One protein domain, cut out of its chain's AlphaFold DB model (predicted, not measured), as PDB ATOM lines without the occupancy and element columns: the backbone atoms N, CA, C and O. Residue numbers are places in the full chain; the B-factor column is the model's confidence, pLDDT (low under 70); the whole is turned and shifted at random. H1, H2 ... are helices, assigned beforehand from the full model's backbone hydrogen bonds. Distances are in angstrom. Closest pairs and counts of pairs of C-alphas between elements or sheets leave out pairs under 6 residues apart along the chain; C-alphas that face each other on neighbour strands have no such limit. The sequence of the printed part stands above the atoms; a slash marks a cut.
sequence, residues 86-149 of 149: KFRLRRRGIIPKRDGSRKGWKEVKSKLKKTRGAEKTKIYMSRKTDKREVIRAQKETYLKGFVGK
ATOM      1  N   LYS A  86     -10.938 -82.077  -3.519       94.31
ATOM      2  CA  LYS A  86     -12.252 -81.534  -3.117       94.31
ATOM      3  C   LYS A  86     -13.003 -80.826  -4.252       94.31
ATOM      4  O   LYS A  86     -14.223 -80.915  -4.323       94.31
ATOM      5  N   PHE A  87     -12.301 -80.118  -5.139       94.19
ATOM      6  CA  PHE A  87     -12.950 -79.390  -6.235       94.19
ATOM      7  C   PHE A  87     -13.598 -80.322  -7.270       94.19
ATOM      8  O   PHE A  87     -14.614 -79.953  -7.848       94.19
ATOM      9  N   ARG A  88     -13.053 -81.527  -7.490       94.88
ATOM     10  CA  ARG A  88     -13.650 -82.516  -8.399       94.88
ATOM     11  C   ARG A  88     -14.869 -83.175  -7.772       94.88
ATOM     12  O   ARG A  88     -15.886 -83.318  -8.438       94.88
ATOM     13  N   LEU A  89     -14.800 -83.472  -6.475       95.00
ATOM     14  CA  LEU A  89     -15.943 -83.979  -5.711       95.00
ATOM     15  C   LEU A  89     -17.111 -82.978  -5.691       95.00
ATOM     16  O   LEU A  89     -18.263 -83.382  -5.798       95.00
ATOM     17  N   ARG A  90     -16.821 -81.671  -5.647       94.31
ATOM     18  CA  ARG A  90     -17.828 -80.604  -5.806       94.31
ATOM     19  C   ARG A  90     -18.464 -80.571  -7.189       94.31
ATOM     20  O   ARG A  90     -19.671 -80.420  -7.282       94.31
ATOM     21  N   ARG A  91     -17.674 -80.736  -8.258       92.12
ATOM     22  CA  ARG A  91     -18.209 -80.807  -9.633       92.12
ATOM     23  C   ARG A  91     -19.168 -81.984  -9.823       92.12
ATOM     24  O   ARG A  91     -20.044 -81.900 -10.667       92.12
ATOM     25  N   ARG A  92     -19.008 -83.048  -9.030       91.25
ATOM     26  CA  ARG A  92     -19.907 -84.210  -8.982       91.25
ATOM     27  C   ARG A  92     -21.073 -84.066  -7.997       91.25
ATOM     28  O   ARG A  92     -21.835 -85.009  -7.848       91.25
ATOM     29  N   GLY A  93     -21.169 -82.953  -7.269       91.44
ATOM     30  CA  GLY A  93     -22.215 -82.740  -6.263       91.44
ATOM     31  C   GLY A  93     -22.064 -83.549  -4.967       91.44
ATOM     32  O   GLY A  93     -22.977 -83.552  -4.154       91.44
ATOM     33  N   ILE A  94     -20.927 -84.215  -4.731       92.69
ATOM     34  CA  ILE A  94     -20.721 -85.064  -3.539       92.69
ATOM     35  C   ILE A  94     -20.462 -84.211  -2.288       92.69
ATOM     36  O   ILE A  94     -20.916 -84.526  -1.192       92.69
ATOM     37  N   ILE A  95     -19.688 -83.135  -2.447       93.50
ATOM     38  CA  ILE A  95     -19.303 -82.216  -1.366       93.50
ATOM     39  C   ILE A  95     -19.960 -80.856  -1.617       93.50
ATOM     40  O   ILE A  95     -19.979 -80.417  -2.772       93.50
ATOM     41  N   PRO A  96     -20.404 -80.141  -0.564       90.75
ATOM     42  CA  PRO A  96     -20.954 -78.797  -0.694       90.75
ATOM     43  C   PRO A  96     -19.955 -77.789  -1.275       90.75
ATOM     44  O   PRO A  96     -18.730 -77.994  -1.315       90.75
ATOM     45  N   LYS A  97     -20.497 -76.648  -1.715       90.12
ATOM     46  CA  LYS A  97     -19.715 -75.502  -2.187       90.12
ATOM     47  C   LYS A  97     -18.717 -75.052  -1.113       90.12
ATOM     48  O   LYS A  97     -18.862 -75.330   0.069       90.12
ATOM     49  N   ARG A  98     -17.637 -74.408  -1.556       89.38
ATOM     50  CA  ARG A  98     -16.615 -73.875  -0.654       89.38
ATOM     51  C   ARG A  98     -17.183 -72.758   0.205       89.38
ATOM     52  O   ARG A  98     -17.580 -71.737  -0.352       89.38
ATOM     53  N   ASP A  99     -17.046 -72.909   1.514       85.44
ATOM     54  CA  ASP A  99     -17.306 -71.840   2.461       85.44
ATOM     55  C   ASP A  99     -16.032 -71.055   2.774       85.44
ATOM     56  O   ASP A  99     -14.953 -71.597   3.051       85.44
ATOM     57  N   GLY A 100     -16.178 -69.732   2.729       86.44
ATOM     58  CA  GLY A 100     -15.116 -68.777   3.016       86.44
ATOM     59  C   GLY A 100     -14.414 -68.237   1.769       86.44
ATOM     60  O   GLY A 100     -14.008 -68.965   0.860       86.44
ATOM     61  N   SER A 101     -14.218 -66.920   1.765       88.81
ATOM     62  CA  SER A 101     -13.486 -66.189   0.734       88.81
ATOM     63  C   SER A 101     -12.134 -65.703   1.261       88.81
ATOM     64  O   SER A 101     -11.914 -65.567   2.470       88.81
ATOM     65  N   ARG A 102     -11.207 -65.393   0.345       91.75
ATOM     66  CA  ARG A 102      -9.911 -64.796   0.712       91.75
ATOM     67  C   ARG A 102     -10.092 -63.451   1.425       91.75
ATOM     68  O   ARG A 102      -9.326 -63.159   2.340       91.75
ATOM     69  N   LYS A 103     -11.103 -62.670   1.027       93.00
ATOM     70  CA  LYS A 103     -11.467 -61.390   1.648       93.00
ATOM     71  C   LYS A 103     -11.905 -61.586   3.104       93.00
ATOM     72  O   LYS A 103     -11.250 -61.050   3.993       93.00
ATOM     73  N   GLY A 104     -12.883 -62.462   3.354       91.31
ATOM     74  CA  GLY A 104     -13.364 -62.735   4.713       91.31
ATOM     75  C   GLY A 104     -12.264 -63.264   5.642       91.31
ATOM     76  O   GLY A 104     -12.182 -62.872   6.802       91.31
ATOM     77  N   TRP A 105     -11.337 -64.082   5.127       91.06
ATOM     78  CA  TRP A 105     -10.175 -64.516   5.912       91.06
ATOM     79  C   TRP A 105      -9.243 -63.362   6.300       91.06
ATOM     80  O   TRP A 105      -8.759 -63.331   7.431       91.06
ATOM     81  N   LYS A 106      -8.981 -62.416   5.391       93.75
ATOM     82  CA  LYS A 106      -8.128 -61.253   5.683       93.75
ATOM     83  C   LYS A 106      -8.760 -60.339   6.733       93.75
ATOM     84  O   LYS A 106      -8.053 -59.897   7.636       93.75
ATOM     85  N   GLU A 107     -10.066 -60.111   6.651       92.94
ATOM     86  CA  GLU A 107     -10.819 -59.311   7.625       92.94
ATOM     87  C   GLU A 107     -10.774 -59.945   9.021       92.94
ATOM     88  O   GLU A 107     -10.372 -59.295   9.985       92.94
ATOM     89  N   VAL A 108     -11.079 -61.246   9.118       93.75
ATOM     90  CA  VAL A 108     -10.990 -62.010  10.374       93.75
ATOM     91  C   VAL A 108      -9.562 -62.003  10.921       93.75
ATOM     92  O   VAL A 108      -9.360 -61.759  12.108       93.75
ATOM     93  N   LYS A 109      -8.548 -62.202  10.069       93.50
ATOM     94  CA  LYS A 109      -7.131 -62.175  10.470       93.50
ATOM     95  C   LYS A 109      -6.715 -60.814  11.031       93.50
ATOM     96  O   LYS A 109      -5.952 -60.777  11.991       93.50
ATOM     97  N   SER A 110      -7.189 -59.714  10.444       95.56
ATOM     98  CA  SER A 110      -6.912 -58.362  10.943       95.56
ATOM     99  C   SER A 110      -7.516 -58.150  12.334       95.56
ATOM    100  O   SER A 110      -6.812 -57.726  13.246       95.56
ATOM    101  N   LYS A 111      -8.779 -58.556  12.534       94.44
ATOM    102  CA  LYS A 111      -9.458 -58.488  13.839       94.44
ATOM    103  C   LYS A 111      -8.757 -59.349  14.899       94.44
ATOM    104  O   LYS A 111      -8.438 -58.850  15.968       94.44
ATOM    105  N   LEU A 112      -8.404 -60.594  14.564       94.75
ATOM    106  CA  LEU A 112      -7.706 -61.528  15.465       94.75
ATOM    107  C   LEU A 112      -6.333 -61.039  15.948       94.75
ATOM    108  O   LEU A 112      -5.856 -61.505  16.982       94.75
ATOM    109  N   LYS A 113      -5.661 -60.168  15.184       94.12
ATOM    110  CA  LYS A 113      -4.389 -59.562  15.599       94.12
ATOM    111  C   LYS A 113      -4.581 -58.454  16.636       94.12
ATOM    112  O   LYS A 113      -3.672 -58.229  17.427       94.12
ATOM    113  N   LYS A 114      -5.727 -57.769  16.603       94.88
ATOM    114  CA  LYS A 114      -6.050 -56.629  17.471       94.88
ATOM    115  C   LYS A 114      -6.758 -57.048  18.765       94.88
ATOM    116  O   LYS A 114      -6.716 -56.299  19.728       94.88
ATOM    117  N   THR A 115      -7.377 -58.229  18.801       95.12
ATOM    118  CA  THR A 115      -8.135 -58.726  19.962       95.12
ATOM    119  C   THR A 115      -7.365 -59.760  20.792       95.12
ATOM    120  O   THR A 115      -6.425 -60.414  20.321       95.12
ATOM    121  N   ARG A 116      -7.759 -59.925  22.063       94.06
ATOM    122  CA  ARG A 116      -7.152 -60.850  23.040       94.06
ATOM    123  C   ARG A 116      -8.232 -61.629  23.804       94.06
ATOM    124  O   ARG A 116      -9.420 -61.357  23.660       94.06
ATOM    125  N   GLY A 117      -7.808 -62.630  24.579       94.69
ATOM    126  CA  GLY A 117      -8.677 -63.388  25.486       94.69
ATOM    127  C   GLY A 117      -9.908 -64.005  24.812       94.69
ATOM    128  O   GLY A 117      -9.842 -64.494  23.681       94.69
ATOM    129  N   ALA A 118     -11.042 -63.961  25.514       94.62
ATOM    130  CA  ALA A 118     -12.300 -64.570  25.082       94.62
ATOM    131  C   ALA A 118     -12.821 -64.023  23.739       94.62
ATOM    132  O   ALA A 118     -13.394 -64.768  22.941       94.62
ATOM    133  N   GLU A 119     -12.597 -62.740  23.447       92.38
ATOM    134  CA  GLU A 119     -13.059 -62.109  22.207       92.38
ATOM    135  C   GLU A 119     -12.356 -62.688  20.970       92.38
ATOM    136  O   GLU A 119     -12.978 -62.935  19.932       92.38
ATOM    137  N   LYS A 120     -11.065 -63.010  21.100       95.06
ATOM    138  CA  LYS A 120     -10.295 -63.678  20.046       95.06
ATOM    139  C   LYS A 120     -10.876 -65.056  19.714       95.06
ATOM    140  O   LYS A 120     -11.002 -65.396  18.535       95.06
ATOM    141  N   THR A 121     -11.274 -65.824  20.730       93.81
ATOM    142  CA  THR A 121     -11.913 -67.138  20.556       93.81
ATOM    143  C   THR A 121     -13.250 -67.009  19.825       93.81
ATOM    144  O   THR A 121     -13.479 -67.726  18.852       93.81
ATOM    145  N   LYS A 122     -14.091 -66.033  20.201       93.81
ATOM    146  CA  LYS A 122     -15.377 -65.763  19.528       93.81
ATOM    147  C   LYS A 122     -15.197 -65.446  18.037       93.81
ATOM    148  O   LYS A 122     -15.883 -66.014  17.187       93.81
ATOM    149  N   ILE A 123     -14.231 -64.590  17.696       92.06
ATOM    150  CA  ILE A 123     -13.920 -64.233  16.299       92.06
ATOM    151  C   ILE A 123     -13.371 -65.435  15.522       92.06
ATOM    152  O   ILE A 123     -13.670 -65.613  14.341       92.06
ATOM    153  N   TYR A 124     -12.563 -66.278  16.165       89.62
ATOM    154  CA  TYR A 124     -12.047 -67.484  15.529       89.62
ATOM    155  C   TYR A 124     -13.168 -68.482  15.204       89.62
ATOM    156  O   TYR A 124     -13.183 -69.042  14.107       89.62
ATOM    157  N   MET A 125     -14.133 -68.664  16.110       89.06
ATOM    158  CA  MET A 125     -15.269 -69.574  15.913       89.06
ATOM    159  C   MET A 125     -16.239 -69.102  14.822       89.06
ATOM    160  O   MET A 125     -16.783 -69.936  14.101       89.06
ATOM    161  N   SER A 126     -16.414 -67.789  14.639       87.31
ATOM    162  CA  SER A 126     -17.276 -67.231  13.581       87.31
ATOM    163  C   SER A 126     -16.668 -67.304  12.173       87.31
ATOM    164  O   SER A 126     -17.323 -66.984  11.175       87.31
ATOM    165  N   ARG A 127     -15.410 -67.747  12.052       88.19
ATOM    166  CA  ARG A 127     -14.710 -67.869  10.774       88.19
ATOM    167  C   ARG A 127     -15.409 -68.875   9.852       88.19
ATOM    168  O   ARG A 127     -15.337 -70.089  10.045       88.19
ATOM    169  N   LYS A 128     -15.945 -68.373   8.739       85.94
ATOM    170  CA  LYS A 128     -16.466 -69.203   7.643       85.94
ATOM    171  C   LYS A 128     -15.323 -69.949   6.956       85.94
ATOM    172  O   LYS A 128     -14.531 -69.355   6.220       85.94
ATOM    173  N   THR A 129     -15.214 -71.244   7.236       85.19
ATOM    174  CA  THR A 129     -14.244 -72.143   6.609       85.19
ATOM    175  C   THR A 129     -14.813 -73.527   6.401       85.19
ATOM    176  O   THR A 129     -15.533 -74.042   7.249       85.19
ATOM    177  N   ASP A 130     -14.370 -74.156   5.316       84.88
ATOM    178  CA  ASP A 130     -14.495 -75.593   5.087       84.88
ATOM    179  C   ASP A 130     -13.833 -76.398   6.223       84.88
ATOM    180  O   ASP A 130     -12.636 -76.720   6.167       84.88
ATOM    181  N   LYS A 131     -14.608 -76.757   7.249       88.00
ATOM    182  CA  LYS A 131     -14.141 -77.642   8.321       88.00
ATOM    183  C   LYS A 131     -13.856 -79.038   7.759       88.00
ATOM    184  O   LYS A 131     -14.606 -79.571   6.937       88.00
ATOM    185  N   ARG A 132     -12.742 -79.642   8.190       88.25
ATOM    186  CA  ARG A 132     -12.336 -80.990   7.746       88.25
ATOM    187  C   ARG A 132     -13.358 -82.049   8.161       88.25
ATOM    188  O   ARG A 132     -13.656 -82.919   7.351       88.25
ATOM    189  N   GLU A 133     -13.906 -81.924   9.364       91.12
ATOM    190  CA  GLU A 133     -14.925 -82.817   9.930       91.12
ATOM    191  C   GLU A 133     -16.203 -82.834   9.095       91.12
ATOM    192  O   GLU A 133     -16.626 -83.902   8.675       91.12
ATOM    193  N   VAL A 134     -16.745 -81.663   8.745       89.50
ATOM    194  CA  VAL A 134     -17.952 -81.547   7.904       89.50
ATOM    195  C   VAL A 134     -17.749 -82.247   6.558       89.50
ATOM    196  O   VAL A 134     -18.603 -82.995   6.094       89.50
ATOM    197  N   ILE A 135     -16.579 -82.060   5.940       91.69
ATOM    198  CA  ILE A 135     -16.259 -82.714   4.667       91.69
ATOM    199  C   ILE A 135     -16.098 -84.228   4.834       91.69
ATOM    200  O   ILE A 135     -16.484 -84.977   3.939       91.69
ATOM    201  N   ARG A 136     -15.501 -84.684   5.937       92.44
ATOM    202  CA  ARG A 136     -15.345 -86.110   6.226       92.44
ATOM    203  C   ARG A 136     -16.708 -86.767   6.440       92.44
ATOM    204  O   ARG A 136     -16.985 -87.751   5.766       92.44
ATOM    205  N   ALA A 137     -17.560 -86.167   7.267       92.94
ATOM    206  CA  ALA A 137     -18.926 -86.619   7.498       92.94
ATOM    207  C   ALA A 137     -19.708 -86.715   6.182       92.94
ATOM    208  O   ALA A 137     -20.307 -87.746   5.913       92.94
ATOM    209  N   GLN A 138     -19.606 -85.712   5.301       91.94
ATOM    210  CA  GLN A 138     -20.275 -85.745   3.995       91.94
ATOM    211  C   GLN A 138     -19.770 -86.873   3.076       91.94
ATOM    212  O   GLN A 138     -20.532 -87.464   2.313       91.94
ATOM    213  N   LYS A 139     -18.468 -87.179   3.112       93.19
ATOM    214  CA  LYS A 139     -17.922 -88.320   2.359       93.19
ATOM    215  C   LYS A 139     -18.430 -89.644   2.922       93.19
ATOM    216  O   LYS A 139     -18.733 -90.549   2.151       93.19
ATOM    217  N   GLU A 140     -18.509 -89.757   4.244       93.44
ATOM    218  CA  GLU A 140     -19.000 -90.952   4.929       93.44
ATOM    219  C   GLU A 140     -20.499 -91.163   4.687       93.44
ATOM    220  O   GLU A 140     -20.904 -92.285   4.404       93.44
ATOM    221  N   THR A 141     -21.320 -90.108   4.714       94.06
ATOM    222  CA  THR A 141     -22.753 -90.201   4.387       94.06
ATOM    223  C   THR A 141     -22.973 -90.630   2.942       94.06
ATOM    224  O   THR A 141     -23.754 -91.546   2.694       94.06
ATOM    225  N   TYR A 142     -22.233 -90.045   1.996       91.62
ATOM    226  CA  TYR A 142     -22.281 -90.464   0.596       91.62
ATOM    227  C   TYR A 142     -21.891 -91.939   0.429       91.62
ATOM    228  O   TYR A 142     -22.526 -92.662  -0.332       91.62
ATOM    229  N   LEU A 143     -20.860 -92.398   1.148       91.50
ATOM    230  CA  LEU A 143     -20.419 -93.787   1.084       91.50
ATOM    231  C   LEU A 143     -21.440 -94.756   1.699       91.50
ATOM    232  O   LEU A 143     -21.640 -95.832   1.154       91.50
ATOM    233  N   LYS A 144     -22.107 -94.380   2.796       90.25
ATOM    234  CA  LYS A 144     -23.169 -95.193   3.417       90.25
ATOM    235  C   LYS A 144     -24.388 -95.358   2.507       90.25
ATOM    236  O   LYS A 144     -25.001 -96.415   2.508       90.25
ATOM    237  N   GLY A 145     -24.727 -94.326   1.734       87.50
ATOM    238  CA  GLY A 145     -25.806 -94.380   0.740       87.50
ATOM    239  C   GLY A 145     -25.400 -95.009  -0.597       87.50
ATOM    240  O   GLY A 145     -26.216 -95.073  -1.515       87.50
ATOM    241  N   PHE A 146     -24.143 -95.432  -0.750       86.44
ATOM    242  CA  PHE A 146     -23.653 -96.019  -1.988       86.44
ATOM    243  C   PHE A 146     -23.908 -97.528  -2.002       86.44
ATOM    244  O   PHE A 146     -23.314 -98.279  -1.234       86.44
ATOM    245  N   VAL A 147     -24.749 -97.964  -2.935       83.12
ATOM    246  CA  VAL A 147     -24.892 -99.374  -3.304       83.12
ATOM    247  C   VAL A 147     -23.979 -99.633  -4.499       83.12
ATOM    248  O   VAL A 147     -24.045 -98.905  -5.493       83.12
ATOM    249  N   GLY A 148     -23.085-100.615  -4.361       74.50
ATOM    250  CA  GLY A 148     -22.198-101.042  -5.440       74.50
ATOM    251  C   GLY A 148     -22.975-101.662  -6.600       74.50
ATOM    252  O   GLY A 148     -24.082-102.166  -6.410       74.50
ATOM    253  N   LYS A 149     -22.386-101.591  -7.792       65.94
ATOM    254  CA  LYS A 149     -22.844-102.325  -8.972       65.94
ATOM    255  C   LYS A 149     -22.194-103.701  -9.024       65.94
ATOM    256  O   LYS A 149     -21.022-103.787  -8.590       65.94
TER     257      LYS A 149
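This is residues 86 to 149 of the 149 residues of the protein "40S ribosomal protein S24" of Paramecium tetraurelia (UniProt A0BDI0). The chain runs out through H1 and H2, turns, and folds back through H3 and H4 in a long, thin, open U. A helical hairpin of H2 and H3 makes the turned end; H1 and H4 lie toward the other end, apart from each other, and residues 144 to 149 stick out there and add to the length. The printed part has 64 residues with four named helices, H1 to H4 in chain order, and no named strand; its class is all helix. It is only just extended, close to loose, with a radius of gyration of the C-alphas of 16.2 A and spans of 55 by 22 by 10 A.

Start at H1, residues 86 to 91, which touches no helix. Go on to H2, residues 102 to 114, and H3, residues 117 to 125: they touch and form a helical hairpin over a tight link of 2 residues. Look at Leu 112 and Lys 120, whose C-alphas are the closest of the two helices, 5.7 A apart. H2 touches H3 with residues 108 to 112 alone. Their lines stand at a shallow tilt of 8 degrees, opposite ways. H4, residues 132 to 144, is apart from H1, H2 and H3. Every O i to N i+4 pair is within hydrogen-bond range in H1 and H4; in H2 it is 8 of 9, in H3 4 of 5.

Find C-alpha 86 at (-12.252, -81.534, -3.117), where H1 begins. H2 starts at C-alpha 102, (-9.911, -64.796, 0.712), and runs 19.0 A to Lys 114. H3 covers 13.2 A from Gly 117 to Met 125. H4 runs 18.4 A from Arg 132 to C-alpha 144 at (-23.169, -95.193, 3.417).

The C-alphas of Lys 114 and Lys 149, the two farthest apart, are 55.4 A from each other. The printed part has no cut and no long link. Mean pLDDT of the printed part is 90.8; look for low confidence at residue 149, the one printed residue under 70.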